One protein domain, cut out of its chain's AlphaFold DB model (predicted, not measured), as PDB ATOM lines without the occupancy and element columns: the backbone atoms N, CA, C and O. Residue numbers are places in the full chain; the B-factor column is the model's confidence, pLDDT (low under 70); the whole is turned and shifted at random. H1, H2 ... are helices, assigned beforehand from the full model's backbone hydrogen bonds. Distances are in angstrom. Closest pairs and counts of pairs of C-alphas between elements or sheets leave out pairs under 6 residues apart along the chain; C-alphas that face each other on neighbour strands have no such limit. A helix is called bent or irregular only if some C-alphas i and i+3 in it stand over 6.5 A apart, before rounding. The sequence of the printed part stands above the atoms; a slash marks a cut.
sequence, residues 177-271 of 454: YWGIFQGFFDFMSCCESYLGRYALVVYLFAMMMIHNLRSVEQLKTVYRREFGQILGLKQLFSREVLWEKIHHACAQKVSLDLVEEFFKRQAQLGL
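Overview. This is residues 177 to 271 of the 454 residues of an uncharacterized protein of Nitrospinae bacterium RIFCSPLOWO2_12_FULL_45_22 (UniProt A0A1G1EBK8). A long helix, H2, folds back on itself, and its second arm, H2b, runs through the middle of the domain while shorter helices stand round it. H5 crosses the first turns of H2b, H6 crosses the other arm, H2a, on the far side, H1 lies at the start of H2a, and H3 and H4 lie near H2b with gaps between; contacts between the helices are few. The printed part has 95 residues with six named helices, H1 to H6 in chain order, and no named strand; the class is all helix. The whole is compact, with a radius of gyration of the C-alphas of 13.9 A and spans of 39 by 29 by 23 A.

Along the chain. Begin with the longest helix, H2, residues 187 to 210. By its hydrogen bonds it was assigned as one helix, but it is bent: C-alphas 194 and 197 are 9.4 A apart. Its arms are H2a, residues 187 to 194, and H2b, residues 197 to 210; residues 195 and 196 belong to neither. Find C-alpha 197 at (-10.126, -69.550, -11.901); from there H2b runs 21.8 A to C-alpha 210 at (4.777, -81.799, -22.089). H2b is itself irregular, with C-alphas 197 and 200 6.7 A apart. Before H2a comes H1, residues 177 to 185, which begins at C-alpha 177 at (-2.713, -84.157, -24.673). After H2b come H3, residues 216 to 221, and H4, residues 224 to 230. H3 is neither bent nor irregular, but only just: C-alphas 217 and 220 are 6.0 A apart. H5, residues 239 to 251, is 18.3 A long, and H6, residues 255 to 268, runs 20.1 A to C-alpha 268 at (-14.376, -95.359, -10.666).

Arrangement. Look first at H2, which with its arms taken together is the hub, touching three other helices. H2a and residues 198 to 202 of H2b touch, closest at the C-alphas of Glu 192 and Ala 199, 5.3 A; they run opposite ways at a steep tilt of 36 degrees, only just beyond shallow. Residues 198 to 201 of H2b touch residues 245 to 249 of H5, with the C-alphas of Tyr 198 and Ala 249 closest at 5.6 A; the tilt is steep, 67 degrees, only just short of about perpendicular. On H2a, look at Tyr 194: its C-alpha is 6.4 A from that of Leu 258, the closest pair where residues 258 to 262 of H6 touch H2a, opposite ways at a steep tilt of 45 degrees. The helices that touch are thus mostly crossed. H1 and H2a only just touch, and only at the corner, with 3 pairs of C-alphas within 8 A; the closest are those of Phe 181 and Phe 187, 5.6 A. H1 and H6 are close but not clearly touching, with the C-alphas of Phe 185 and Gln 266 closest at 7.1 A. H2b is near H3, H4 and H1; from H3 its closest C-alpha is 8.3 A away. H3 and H5 are close but not clearly touching: the C-alphas of Glu 217 and Arg 239 are closest, 7.6 A. H2b and H6 are apart. In H1, H5 and H6 every O i to N i+4 pair is within hydrogen-bond range; the counts are 3 of 4 in H2a, 8 of 10 in H2b, 2 of 3 in H4 and 0 of 2 in H3, where 3 of 3 O i to N i+3 pairs are within range.

Size, cuts and confidence. The C-alphas farthest apart are those of Glu 240 and Gly 270, 40.7 A, while those of Tyr 177 and Leu 271, the first and last printed, are 17.0 A apart. The printed part has no cut. The link from H4 to H5, 8 residues, is short, the others between named helices are tight, and no link is long. The mean pLDDT of the printed part is 84.8; look for the low value at residue 270, the one printed residue under 70, just after H6, whose mean is 77.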
ATOM      1  N   TYR A 177      -2.663 -83.749 -26.075       89.44
ATOM      2  CA  TYR A 177      -2.713 -84.157 -24.673       89.44
ATOM      3  C   TYR A 177      -3.959 -83.620 -23.969       89.44
ATOM      4  O   TYR A 177      -4.501 -84.334 -23.134       89.44
ATOM      5  N   TRP A 178      -4.473 -82.437 -24.336       87.88
ATOM      6  CA  TRP A 178      -5.748 -81.962 -23.789       87.88
ATOM      7  C   TRP A 178      -6.915 -82.845 -24.207       87.88
ATOM      8  O   TRP A 178      -7.747 -83.169 -23.366       87.88
ATOM      9  N   GLY A 179      -6.935 -83.312 -25.458       85.88
ATOM     10  CA  GLY A 179      -7.931 -84.285 -25.910       85.88
ATOM     11  C   GLY A 179      -7.907 -85.571 -25.077       85.88
ATOM     12  O   GLY A 179      -8.958 -86.079 -24.695       85.88
ATOM     13  N   ILE A 180      -6.715 -86.063 -24.728       86.56
ATOM     14  CA  ILE A 180      -6.553 -87.250 -23.874       86.56
ATOM     15  C   ILE A 180      -6.971 -86.948 -22.430       86.56
ATOM     16  O   ILE A 180      -7.764 -87.689 -21.854       86.56
ATOM     17  N   PHE A 181      -6.461 -85.867 -21.838       86.44
ATOM     18  CA  PHE A 181      -6.754 -85.493 -20.454       86.44
ATOM     19  C   PHE A 181      -8.241 -85.249 -20.232       86.44
ATOM     20  O   PHE A 181      -8.799 -85.706 -19.236       86.44
ATOM     21  N   GLN A 182      -8.900 -84.599 -21.185       85.75
ATOM     22  CA  GLN A 182     -10.323 -84.339 -21.096       85.75
ATOM     23  C   GLN A 182     -11.154 -85.582 -21.427       85.75
ATOM     24  O   GLN A 182     -12.072 -85.914 -20.684       85.75
ATOM     25  N   GLY A 183     -10.809 -86.315 -22.490       83.19
ATOM     26  CA  GLY A 183     -11.580 -87.476 -22.938       83.19
ATOM     27  C   GLY A 183     -11.524 -88.677 -21.992       83.19
ATOM     28  O   GLY A 183     -12.521 -89.376 -21.846       83.19
ATOM     29  N   PHE A 184     -10.379 -88.921 -21.345       78.81
ATOM     30  CA  PHE A 184     -10.204 -90.076 -20.455       78.81
ATOM     31  C   PHE A 184     -10.372 -89.747 -18.977       78.81
ATOM     32  O   PHE A 184     -10.802 -90.613 -18.222       78.81
ATOM     33  N   PHE A 185     -10.010 -88.536 -18.552       79.88
ATOM     34  CA  PHE A 185      -9.930 -88.205 -17.128       79.88
ATOM     35  C   PHE A 185     -10.860 -87.064 -16.715       79.88
ATOM     36  O   PHE A 185     -10.996 -86.826 -15.516       79.88
ATOM     37  N   ASP A 186     -11.465 -86.354 -17.681       82.44
ATOM     38  CA  ASP A 186     -12.211 -85.106 -17.457       82.44
ATOM     39  C   ASP A 186     -11.469 -84.204 -16.447       82.44
ATOM     40  O   ASP A 186     -11.960 -83.761 -15.404       82.44
ATOM     41  N   PHE A 187     -10.177 -84.054 -16.754       85.62
ATOM     42  CA  PHE A 187      -9.176 -83.446 -15.892       85.62
ATOM     43  C   PHE A 187      -9.463 -81.969 -15.629       85.62
ATOM     44  O   PHE A 187      -9.214 -81.491 -14.522       85.62
ATOM     45  N   MET A 188      -9.983 -81.249 -16.631       86.06
ATOM     46  CA  MET A 188     -10.242 -79.817 -16.502       86.06
ATOM     47  C   MET A 188     -11.334 -79.552 -15.468       86.06
ATOM     48  O   MET A 188     -11.061 -78.833 -14.508       86.06
ATOM     49  N   SER A 189     -12.479 -80.233 -15.579       84.94
ATOM     50  CA  SER A 189     -13.594 -80.129 -14.628       84.94
ATOM     51  C   SER A 189     -13.169 -80.461 -13.196       84.94
ATOM     52  O   SER A 189     -13.544 -79.765 -12.256       84.94
ATOM     53  N   CYS A 190     -12.328 -81.489 -13.026       84.56
ATOM     54  CA  CYS A 190     -11.771 -81.857 -11.721       84.56
ATOM     55  C   CYS A 190     -10.868 -80.754 -11.144       84.56
ATOM     56  O   CYS A 190     -10.937 -80.454  -9.960       84.56
ATOM     57  N   CYS A 191     -10.030 -80.110 -11.956       86.19
ATOM     58  CA  CYS A 191      -9.192 -79.012 -11.469       86.19
ATOM     59  C   CYS A 191     -10.021 -77.761 -11.143       86.19
ATOM     60  O   CYS A 191      -9.751 -77.081 -10.151       86.19
ATOM     61  N   GLU A 192     -11.022 -77.452 -11.967       86.06
ATOM     62  CA  GLU A 192     -11.895 -76.287 -11.806       86.06
ATOM     63  C   GLU A 192     -12.772 -76.381 -10.559       86.06
ATOM     64  O   GLU A 192     -12.939 -75.374  -9.875       86.06
ATOM     65  N   SER A 193     -13.261 -77.572 -10.197       83.88
ATOM     66  CA  SER A 193     -14.088 -77.745  -8.997       83.88
ATOM     67  C   SER A 193     -13.357 -77.396  -7.695       83.88
ATOM     68  O   SER A 193     -14.003 -77.013  -6.725       83.88
ATOM     69  N   TYR A 194     -12.023 -77.497  -7.668       83.94
ATOM     70  CA  TYR A 194     -11.211 -77.182  -6.485       83.94
ATOM     71  C   TYR A 194     -10.519 -75.823  -6.564       83.94
ATOM     72  O   TYR A 194     -10.462 -75.103  -5.571       83.94
ATOM     73  N   LEU A 195      -9.962 -75.473  -7.726       82.69
ATOM     74  CA  LEU A 195      -9.132 -74.274  -7.890       82.69
ATOM     75  C   LEU A 195      -9.880 -73.106  -8.555       82.69
ATOM     76  O   LEU A 195      -9.372 -71.978  -8.569       82.69
ATOM     77  N   GLY A 196     -11.064 -73.349  -9.129       84.12
ATOM     78  CA  GLY A 196     -11.827 -72.372  -9.910       84.12
ATOM     79  C   GLY A 196     -10.952 -71.703 -10.970       84.12
ATOM     80  O   GLY A 196     -10.184 -72.359 -11.677       84.12
ATOM     81  N   ARG A 197     -10.975 -70.366 -11.012       81.81
ATOM     82  CA  ARG A 197     -10.126 -69.550 -11.901       81.81
ATOM     83  C   ARG A 197      -8.617 -69.847 -11.843       81.81
ATOM     84  O   ARG A 197      -7.891 -69.487 -12.771       81.81
ATOM     85  N   TYR A 198      -8.119 -70.449 -10.760       86.75
ATOM     86  CA  TYR A 198      -6.700 -70.779 -10.593       86.75
ATOM     87  C   TYR A 198      -6.327 -72.161 -11.148       86.75
ATOM     88  O   TYR A 198      -5.139 -72.486 -11.184       86.75
ATOM     89  N   ALA A 199      -7.288 -72.934 -11.673       87.12
ATOM     90  CA  ALA A 199      -7.027 -74.189 -12.387       87.12
ATOM     91  C   ALA A 199      -6.047 -74.006 -13.562       87.12
ATOM     92  O   ALA A 199      -5.248 -74.899 -13.852       87.12
ATOM     93  N   LEU A 200      -6.001 -72.798 -14.143       87.56
ATOM     94  CA  LEU A 200      -4.992 -72.381 -15.120       87.56
ATOM     95  C   LEU A 200      -3.560 -72.739 -14.707       87.56
ATOM     96  O   LEU A 200      -2.742 -73.079 -15.557       87.56
ATOM     97  N   VAL A 201      -3.231 -72.620 -13.417       89.25
ATOM     98  CA  VAL A 201      -1.882 -72.890 -12.907       89.25
ATOM     99  C   VAL A 201      -1.521 -74.358 -13.122       89.25
ATOM    100  O   VAL A 201      -0.423 -74.664 -13.583       89.25
ATOM    101  N   VAL A 202      -2.464 -75.269 -12.876       89.12
ATOM    102  CA  VAL A 202      -2.276 -76.701 -13.139       89.12
ATOM    103  C   VAL A 202      -2.127 -76.949 -14.638       89.12
ATOM    104  O   VAL A 202      -1.255 -77.715 -15.050       89.12
ATOM    105  N   TYR A 203      -2.910 -76.254 -15.469       89.88
ATOM    106  CA  TYR A 203      -2.820 -76.393 -16.924       89.88
ATOM    107  C   TYR A 203      -1.479 -75.914 -17.475       89.88
ATOM    108  O   TYR A 203      -0.872 -76.576 -18.321       89.88
ATOM    109  N   LEU A 204      -0.988 -74.794 -16.944       90.31
ATOM    110  CA  LEU A 204       0.333 -74.258 -17.237       90.31
ATOM    111  C   LEU A 204       1.413 -75.293 -16.922       90.31
ATOM    112  O   LEU A 204       2.237 -75.581 -17.788       90.31
ATOM    113  N   PHE A 205       1.390 -75.890 -15.728       90.62
ATOM    114  CA  PHE A 205       2.371 -76.906 -15.348       90.62
ATOM    115  C   PHE A 205       2.274 -78.174 -16.200       90.62
ATOM    116  O   PHE A 205       3.307 -78.709 -16.603       90.62
ATOM    117  N   ALA A 206       1.066 -78.630 -16.543       89.38
ATOM    118  CA  ALA A 206       0.884 -79.767 -17.443       89.38
ATOM    119  C   ALA A 206       1.531 -79.510 -18.814       89.38
ATOM    120  O   ALA A 206       2.300 -80.337 -19.307       89.38
ATOM    121  N   MET A 207       1.302 -78.329 -19.394       89.31
ATOM    122  CA  MET A 207       1.914 -77.951 -20.669       89.31
ATOM    123  C   MET A 207       3.419 -77.726 -20.560       89.31
ATOM    124  O   MET A 207       4.162 -78.121 -21.458       89.31
ATOM    125  N   MET A 208       3.903 -77.167 -19.451       89.75
ATOM    126  CA  MET A 208       5.336 -77.081 -19.183       89.75
ATOM    127  C   MET A 208       5.987 -78.466 -19.164       89.75
ATOM    128  O   MET A 208       7.022 -78.644 -19.799       89.75
ATOM    129  N   MET A 209       5.367 -79.463 -18.526       87.81
ATOM    130  CA  MET A 209       5.882 -80.836 -18.518       87.81
ATOM    131  C   MET A 209       5.917 -81.451 -19.921       87.81
ATOM    132  O   MET A 209       6.934 -82.028 -20.300       87.81
ATOM    133  N   ILE A 210       4.850 -81.284 -20.710       88.88
ATOM    134  CA  ILE A 210       4.777 -81.799 -22.089       88.88
ATOM    135  C   ILE A 210       5.886 -81.196 -22.964       88.88
ATOM    136  O   ILE A 210       6.516 -81.905 -23.746       88.88
ATOM    137  N   HIS A 211       6.168 -79.905 -22.789       87.06
ATOM    138  CA  HIS A 211       7.222 -79.192 -23.518       87.06
ATOM    139  C   HIS A 211       8.600 -79.259 -22.843       87.06
ATOM    140  O   HIS A 211       9.530 -78.588 -23.287       87.06
ATOM    141  N   ASN A 212       8.756 -80.068 -21.784       86.69
ATOM    142  CA  ASN A 212       9.996 -80.225 -21.012       86.69
ATOM    143  C   ASN A 212      10.579 -78.881 -20.505       86.69
ATOM    144  O   ASN A 212      11.795 -78.686 -20.437       86.69
ATOM    145  N   LEU A 213       9.695 -77.952 -20.137       85.94
ATOM    146  CA  LEU A 213      10.013 -76.699 -19.462       85.94
ATOM    147  C   LEU A 213      10.085 -76.967 -17.959       85.94
ATOM    148  O   LEU A 213       9.089 -77.275 -17.308       85.94
ATOM    149  N   ARG A 214      11.289 -76.863 -17.403       82.12
ATOM    150  CA  ARG A 214      11.601 -77.258 -16.024       82.12
ATOM    151  C   ARG A 214      11.425 -76.136 -15.010       82.12
ATOM    152  O   ARG A 214      11.473 -76.406 -13.817       82.12
ATOM    153  N   SER A 215      11.268 -74.891 -15.459       84.38
ATOM    154  CA  SER A 215      11.041 -73.755 -14.567       84.38
ATOM    155  C   SER A 215      10.159 -72.689 -15.205       84.38
ATOM    156  O   SER A 215      10.092 -72.563 -16.431       84.38
ATOM    157  N   VAL A 216       9.496 -71.891 -14.365       85.12
ATOM    158  CA  VAL A 216       8.628 -70.785 -14.801       85.12
ATOM    159  C   VAL A 216       9.444 -69.722 -15.549       85.12
ATOM    160  O   VAL A 216       8.961 -69.113 -16.498       85.12
ATOM    161  N   GLU A 217      10.725 -69.536 -15.216       83.06
ATOM    162  CA  GLU A 217      11.630 -68.621 -15.923       83.06
ATOM    163  C   GLU A 217      11.868 -69.038 -17.373       83.06
ATOM    164  O   GLU A 217      12.090 -68.172 -18.224       83.06
ATOM    165  N   GLN A 218      11.819 -70.339 -17.675       86.88
ATOM    166  CA  GLN A 218      11.967 -70.832 -19.044       86.88
ATOM    167  C   GLN A 218      10.774 -70.453 -19.926       86.88
ATOM    168  O   GLN A 218      10.931 -70.401 -21.139       86.88
ATOM    169  N   LEU A 219       9.631 -70.039 -19.365       88.81
ATOM    170  CA  LEU A 219       8.517 -69.486 -20.149       88.81
ATOM    171  C   LEU A 219       8.887 -68.190 -20.891       88.81
ATOM    172  O   LEU A 219       8.133 -67.732 -21.740       88.81
ATOM    173  N   LYS A 220      10.051 -67.581 -20.630       85.81
ATOM    174  CA  LYS A 220      10.548 -66.474 -21.463       85.81
ATOM    175  C   LYS A 220      10.975 -66.913 -22.869       85.81
ATOM    176  O   LYS A 220      11.106 -66.057 -23.736       85.81
ATOM    177  N   THR A 221      11.242 -68.205 -23.081       88.25
ATOM    178  CA  THR A 221      11.701 -68.739 -24.373       88.25
ATOM    179  C   THR A 221      10.553 -69.197 -25.268       88.25
ATOM    180  O   THR A 221      10.790 -69.508 -26.433       88.25
ATOM    181  N   VAL A 222       9.317 -69.236 -24.753       91.00
ATOM    182  CA  VAL A 222       8.146 -69.679 -25.521       91.00
ATOM    183  C   VAL A 222       7.511 -68.527 -26.298       91.00
ATOM    184  O   VAL A 222       7.530 -67.369 -25.868       91.00
ATOM    185  N   TYR A 223       6.878 -68.843 -27.428       92.06
ATOM    186  CA  TYR A 223       6.074 -67.873 -28.169       92.06
ATOM    187  C   TYR A 223       4.783 -67.591 -27.399       92.06
ATOM    188  O   TYR A 223       3.843 -68.378 -27.419       92.06
ATOM    189  N   ARG A 224       4.745 -66.451 -26.700       89.69
ATOM    190  CA  ARG A 224       3.695 -66.110 -25.723       89.69
ATOM    191  C   ARG A 224       2.264 -66.196 -26.248       89.69
ATOM    192  O   ARG A 224       1.382 -66.569 -25.484       89.69
ATOM    193  N   ARG A 225       2.019 -65.822 -27.507       89.06
ATOM    194  CA  ARG A 225       0.679 -65.890 -28.114       89.06
ATOM    195  C   ARG A 225       0.268 -67.340 -28.361       89.06
ATOM    196  O   ARG A 225      -0.683 -67.801 -27.751       89.06
ATOM    197  N   GLU A 226       1.066 -68.071 -29.137       90.44
ATOM    198  CA  GLU A 226       0.813 -69.481 -29.472       90.44
ATOM    199  C   GLU A 226       0.736 -70.384 -28.230       90.44
ATOM    200  O   GLU A 226      -0.127 -71.253 -28.137       90.44
ATOM    201  N   PHE A 227       1.617 -70.173 -27.246       90.19
ATOM    202  CA  PHE A 227       1.607 -70.944 -25.999       90.19
ATOM    203  C   PHE A 227       0.411 -70.577 -25.109       90.19
ATOM    204  O   PHE A 227      -0.172 -71.444 -24.465       90.19
ATOM    205  N   GLY A 228       0.021 -69.296 -25.100       89.25
ATOM    206  CA  GLY A 228      -1.184 -68.832 -24.415       89.25
ATOM    207  C   GLY A 228      -2.443 -69.495 -24.964       89.25
ATOM    208  O   GLY A 228      -3.245 -69.990 -24.178       89.25
ATOM    209  N   GLN A 229      -2.569 -69.594 -26.290       87.94
ATOM    210  CA  GLN A 229      -3.739 -70.185 -26.953       87.94
ATOM    211  C   GLN A 229      -3.973 -71.646 -26.550       87.94
ATOM    212  O   GLN A 229      -5.110 -72.064 -26.359       87.94
ATOM    213  N   ILE A 230      -2.906 -72.420 -26.335       88.38
ATOM    214  CA  ILE A 230      -3.011 -73.820 -25.880       88.38
ATOM    215  C   ILE A 230      -3.471 -73.934 -24.434       88.38
ATOM    216  O   ILE A 230      -4.074 -74.934 -24.051       88.38
ATOM    217  N   LEU A 231      -3.199 -72.909 -23.633       87.94
ATOM    218  CA  LEU A 231      -3.747 -72.770 -22.291       87.94
ATOM    219  C   LEU A 231      -5.129 -72.113 -22.297       87.94
ATOM    220  O   LEU A 231      -5.615 -71.803 -21.220       87.94
ATOM    221  N   GLY A 232      -5.715 -71.857 -23.473       85.44
ATOM    222  CA  GLY A 232      -7.010 -71.203 -23.652       85.44
ATOM    223  C   GLY A 232      -7.010 -69.702 -23.358       85.44
ATOM    224  O   GLY A 232      -8.063 -69.138 -23.082       85.44
ATOM    225  N   LEU A 233      -5.842 -69.057 -23.414       87.00
ATOM    226  CA  LEU A 233      -5.650 -67.617 -23.233       87.00
ATOM    227  C   LEU A 233      -5.292 -66.941 -24.562       87.00
ATOM    228  O   LEU A 233      -4.587 -67.511 -25.390       87.00
ATOM    229  N   LYS A 234      -5.627 -65.655 -24.721       84.94
ATOM    230  CA  LYS A 234      -5.143 -64.841 -25.860       84.94
ATOM    231  C   LYS A 234      -3.620 -64.804 -25.964       84.94
ATOM    232  O   LYS A 234      -3.038 -64.809 -27.046       84.94
ATOM    233  N   GLN A 235      -2.974 -64.681 -24.812       87.50
ATOM    234  CA  GLN A 235      -1.533 -64.598 -24.682       87.50
ATOM    235  C   GLN A 235      -1.143 -65.027 -23.270       87.50
ATOM    236  O   GLN A 235      -1.841 -64.722 -22.305       87.50
ATOM    237  N   LEU A 236       0.001 -65.696 -23.146       89.50
ATOM    238  CA  LEU A 236       0.581 -66.042 -21.859       89.50
ATOM    239  C   LEU A 236       0.843 -64.780 -21.016       89.50
ATOM    240  O   LEU A 236       1.410 -63.796 -21.507       89.50
ATOM    241  N   PHE A 237       0.462 -64.844 -19.740       89.00
ATOM    242  CA  PHE A 237       0.651 -63.766 -18.774       89.00
ATOM    243  C   PHE A 237       2.127 -63.388 -18.571       89.00
ATOM    244  O   PHE A 237       3.059 -64.136 -18.889       89.00
ATOM    245  N   SER A 238       2.350 -62.185 -18.032       87.31
ATOM    246  CA  SER A 238       3.682 -61.764 -17.602       87.31
ATOM    247  C   SER A 238       4.161 -62.619 -16.424       87.31
ATOM    248  O   SER A 238       3.369 -63.239 -15.717       87.31
ATOM    249  N   ARG A 239       5.477 -62.641 -16.196       86.44
ATOM    250  CA  ARG A 239       6.082 -63.422 -15.109       86.44
ATOM    251  C   ARG A 239       5.505 -63.045 -13.738       86.44
ATOM    252  O   ARG A 239       5.270 -63.927 -12.928       86.44
ATOM    253  N   GLU A 240       5.285 -61.757 -13.497       86.62
ATOM    254  CA  GLU A 240       4.748 -61.243 -12.229       86.62
ATOM    255  C   GLU A 240       3.314 -61.728 -11.993       86.62
ATOM    256  O   GLU A 240       3.029 -62.301 -10.947       86.62
ATOM    257  N   VAL A 241       2.455 -61.625 -13.012       88.81
ATOM    258  CA  VAL A 241       1.061 -62.091 -12.945       88.81
ATOM    259  C   VAL A 241       0.981 -63.615 -12.807       88.81
ATOM    260  O   VAL A 241       0.105 -64.137 -12.119       88.81
ATOM    261  N   LEU A 242       1.893 -64.357 -13.447       89.19
ATOM    262  CA  LEU A 242       1.978 -65.809 -13.270       89.19
ATOM    263  C   LEU A 242       2.319 -66.176 -11.826       89.19
ATOM    264  O   LEU A 242       1.640 -67.025 -11.255       89.19
ATOM    265  N   TRP A 243       3.320 -65.530 -11.226       89.19
ATOM    266  CA  TRP A 243       3.681 -65.779  -9.829       89.19
ATOM    267  C   TRP A 243       2.557 -65.413  -8.866       89.19
ATOM    268  O   TRP A 243       2.251 -66.205  -7.980       89.19
ATOM    269  N   GLU A 244       1.884 -64.283  -9.074       89.88
ATOM    270  CA  GLU A 244       0.704 -63.896  -8.296       89.88
ATOM    271  C   GLU A 244      -0.369 -65.000  -8.326       89.88
ATOM    272  O   GLU A 244      -0.817 -65.472  -7.279       89.88
ATOM    273  N   LYS A 245      -0.717 -65.499  -9.520       87.25
ATOM    274  CA  LYS A 245      -1.690 -66.594  -9.680       87.25
ATOM    275  C   LYS A 245      -1.227 -67.899  -9.031       87.25
ATOM    276  O   LYS A 245      -2.049 -68.581  -8.426       87.25
ATOM    277  N   ILE A 246       0.059 -68.241  -9.135       88.50
ATOM    278  CA  ILE A 246       0.639 -69.423  -8.478       88.50
ATOM    279  C   ILE A 246       0.510 -69.293  -6.957       88.50
ATOM    280  O   ILE A 246       0.034 -70.220  -6.305       88.50
ATOM    281  N   HIS A 247       0.865 -68.142  -6.385       87.88
ATOM    282  CA  HIS A 247       0.758 -67.914  -4.945       87.88
ATOM    283  C   HIS A 247      -0.688 -67.990  -4.454       87.88
ATOM    284  O   HIS A 247      -0.939 -68.612  -3.422       87.88
ATOM    285  N   HIS A 248      -1.644 -67.438  -5.205       86.94
ATOM    286  CA  HIS A 248      -3.062 -67.572  -4.873       86.94
ATOM    287  C   HIS A 248      -3.558 -69.020  -4.946       86.94
ATOM    288  O   HIS A 248      -4.279 -69.443  -4.045       86.94
ATOM    289  N   ALA A 249      -3.141 -69.794  -5.952       85.88
ATOM    290  CA  ALA A 249      -3.465 -71.219  -6.035       85.88
ATOM    291  C   ALA A 249      -2.918 -71.987  -4.817       85.88
ATOM    292  O   ALA A 249      -3.646 -72.739  -4.172       85.88
ATOM    293  N   CYS A 250      -1.657 -71.748  -4.443       86.00
ATOM    294  CA  CYS A 250      -1.047 -72.382  -3.272       86.00
ATOM    295  C   CYS A 250      -1.726 -71.967  -1.957       86.00
ATOM    296  O   CYS A 250      -1.862 -72.783  -1.044       86.00
ATOM    297  N   ALA A 251      -2.191 -70.718  -1.852       85.25
ATOM    298  CA  ALA A 251      -2.873 -70.214  -0.663       85.25
ATOM    299  C   ALA A 251      -4.199 -70.940  -0.368       85.25
ATOM    300  O   ALA A 251      -4.614 -70.973   0.790       85.25
ATOM    301  N   GLN A 252      -4.830 -71.558  -1.375       83.88
ATOM    302  CA  GLN A 252      -6.068 -72.325  -1.199       83.88
ATOM    303  C   GLN A 252      -5.860 -73.659  -0.472       83.88
ATOM    304  O   GLN A 252      -6.800 -74.162   0.127       83.88
ATOM    305  N   LYS A 253      -4.642 -74.225  -0.481       84.38
ATOM    306  CA  LYS A 253      -4.287 -75.470   0.235       84.38
ATOM    307  C   LYS A 253      -5.162 -76.699  -0.093       84.38
ATOM    308  O   LYS A 253      -5.173 -77.656   0.671       84.38
ATOM    309  N   VAL A 254      -5.810 -76.716  -1.259       82.50
ATOM    310  CA  VAL A 254      -6.710 -77.792  -1.738       82.50
ATOM    311  C   VAL A 254      -5.981 -78.945  -2.442       82.50
ATOM    312  O   VAL A 254      -6.602 -79.815  -3.046       82.50
ATOM    313  N   SER A 255      -4.645 -78.959  -2.430       78.88
ATOM    314  CA  SER A 255      -3.855 -79.897  -3.241       78.88
ATOM    315  C   SER A 255      -4.078 -81.360  -2.863       78.88
ATOM    316  O   SER A 255      -4.083 -82.217  -3.741       78.88
ATOM    317  N   LEU A 256      -4.228 -81.656  -1.568       75.06
ATOM    318  CA  LEU A 256      -4.463 -83.025  -1.100       75.06
ATOM    319  C   LEU A 256      -5.852 -83.513  -1.511       75.06
ATOM    320  O   LEU A 256      -5.960 -84.614  -2.046       75.06
ATOM    321  N   ASP A 257      -6.868 -82.669  -1.343       78.19
ATOM    322  CA  ASP A 257      -8.252 -82.999  -1.686       78.19
ATOM    323  C   ASP A 257      -8.416 -83.205  -3.197       78.19
ATOM    324  O   ASP A 257      -8.998 -84.198  -3.627       78.19
ATOM    325  N   LEU A 258      -7.812 -82.329  -4.012       81.06
ATOM    326  CA  LEU A 258      -7.804 -82.457  -5.473       81.06
ATOM    327  C   LEU A 258      -7.148 -83.769  -5.928       81.06
ATOM    328  O   LEU A 258      -7.659 -84.453  -6.813       81.06
ATOM    329  N   VAL A 259      -6.005 -84.128  -5.338       79.88
ATOM    330  CA  VAL A 259      -5.298 -85.372  -5.680       79.88
ATOM    331  C   VAL A 259      -6.104 -86.598  -5.251       79.88
ATOM    332  O   VAL A 259      -6.159 -87.579  -5.997       79.88
ATOM    333  N   GLU A 260      -6.730 -86.554  -4.075       75.75
ATOM    334  CA  GLU A 260      -7.593 -87.632  -3.603       75.75
ATOM    335  C   GLU A 260      -8.787 -87.833  -4.540       75.75
ATOM    336  O   GLU A 260      -9.070 -88.965  -4.939       75.75
ATOM    337  N   GLU A 261      -9.443 -86.752  -4.955       77.12
ATOM    338  CA  GLU A 261     -10.592 -86.817  -5.854       77.12
ATOM    339  C   GLU A 261     -10.206 -87.298  -7.253       77.12
ATOM    340  O   GLU A 261     -10.844 -88.182  -7.828       77.12
ATOM    341  N   PHE A 262      -9.080 -86.813  -7.774       80.94
ATOM    342  CA  PHE A 262      -8.550 -87.294  -9.043       80.94
ATOM    343  C   PHE A 262      -8.229 -88.799  -9.007       80.94
ATOM    344  O   PHE A 262      -8.410 -89.508 -10.003       80.94
ATOM    345  N   PHE A 263      -7.766 -89.321  -7.868       76.31
ATOM    346  CA  PHE A 263      -7.528 -90.754  -7.686       76.31
ATOM    347  C   PHE A 263      -8.835 -91.553  -7.605       76.31
ATOM    348  O   PHE A 263      -8.987 -92.560  -8.299       76.31
ATOM    349  N   LYS A 264      -9.791 -91.088  -6.796       74.62
ATOM    350  CA  LYS A 264     -11.136 -91.668  -6.677       74.62
ATOM    351  C   LYS A 264     -11.804 -91.821  -8.042       74.62
ATOM    352  O   LYS A 264     -12.271 -92.906  -8.393       74.62
ATOM    353  N   ARG A 265     -11.747 -90.769  -8.857       74.50
ATOM    354  CA  ARG A 265     -12.291 -90.774 -10.213       74.50
ATOM    355  C   ARG A 265     -11.629 -91.810 -11.117       74.50
ATOM    356  O   ARG A 265     -12.310 -92.556 -11.818       74.50
ATOM    357  N   GLN A 266     -10.302 -91.908 -11.088       75.75
ATOM    358  CA  GLN A 266      -9.589 -92.938 -11.851       75.75
ATOM    359  C   GLN A 266      -9.975 -94.353 -11.412       75.75
ATOM    360  O   GLN A 266     -10.047 -95.257 -12.247       75.75
ATOM    361  N   ALA A 267     -10.229 -94.550 -10.115       73.00
ATOM    362  CA  ALA A 267     -10.683 -95.827  -9.590       73.00
ATOM    363  C   ALA A 267     -12.099 -96.172 -10.076       73.00
ATOM    364  O   ALA A 267     -12.319 -97.297 -10.520       73.00
ATOM    365  N   GLN A 268     -13.029 -95.205 -10.085       71.69
ATOM    366  CA  GLN A 268     -14.376 -95.359 -10.666       71.69
ATOM    367  C   GLN A 268     -14.342 -95.720 -12.149       71.69
ATOM    368  O   GLN A 268     -15.088 -96.587 -12.595       71.69
ATOM    369  N   LEU A 269     -13.446 -95.089 -12.906       70.38
ATOM    370  CA  LEU A 269     -13.266 -95.366 -14.330       70.38
ATOM    371  C   LEU A 269     -12.544 -96.699 -14.599       70.38
ATOM    372  O   LEU A 269     -12.391 -97.089 -15.754       70.38
ATOM    373  N   GLY A 270     -12.077 -97.398 -13.557       69.38
ATOM    374  CA  GLY A 270     -11.327 -98.647 -13.687       69.38
ATOM    375  C   GLY A 270      -9.941 -98.474 -14.317       69.38
ATOM    376  O   GLY A 270      -9.354 -99.453 -14.778       69.38
ATOM    377  N   LEU A 271      -9.412 -97.245 -14.346       71.25
ATOM    378  CA  LEU A 271      -8.084 -96.932 -14.888       71.25
ATOM    379  C   LEU A 271      -6.966 -97.380 -13.940       71.25
ATOM    380  O   LEU A 271      -5.867 -97.711 -14.386       71.25
TER     381      LEU A 271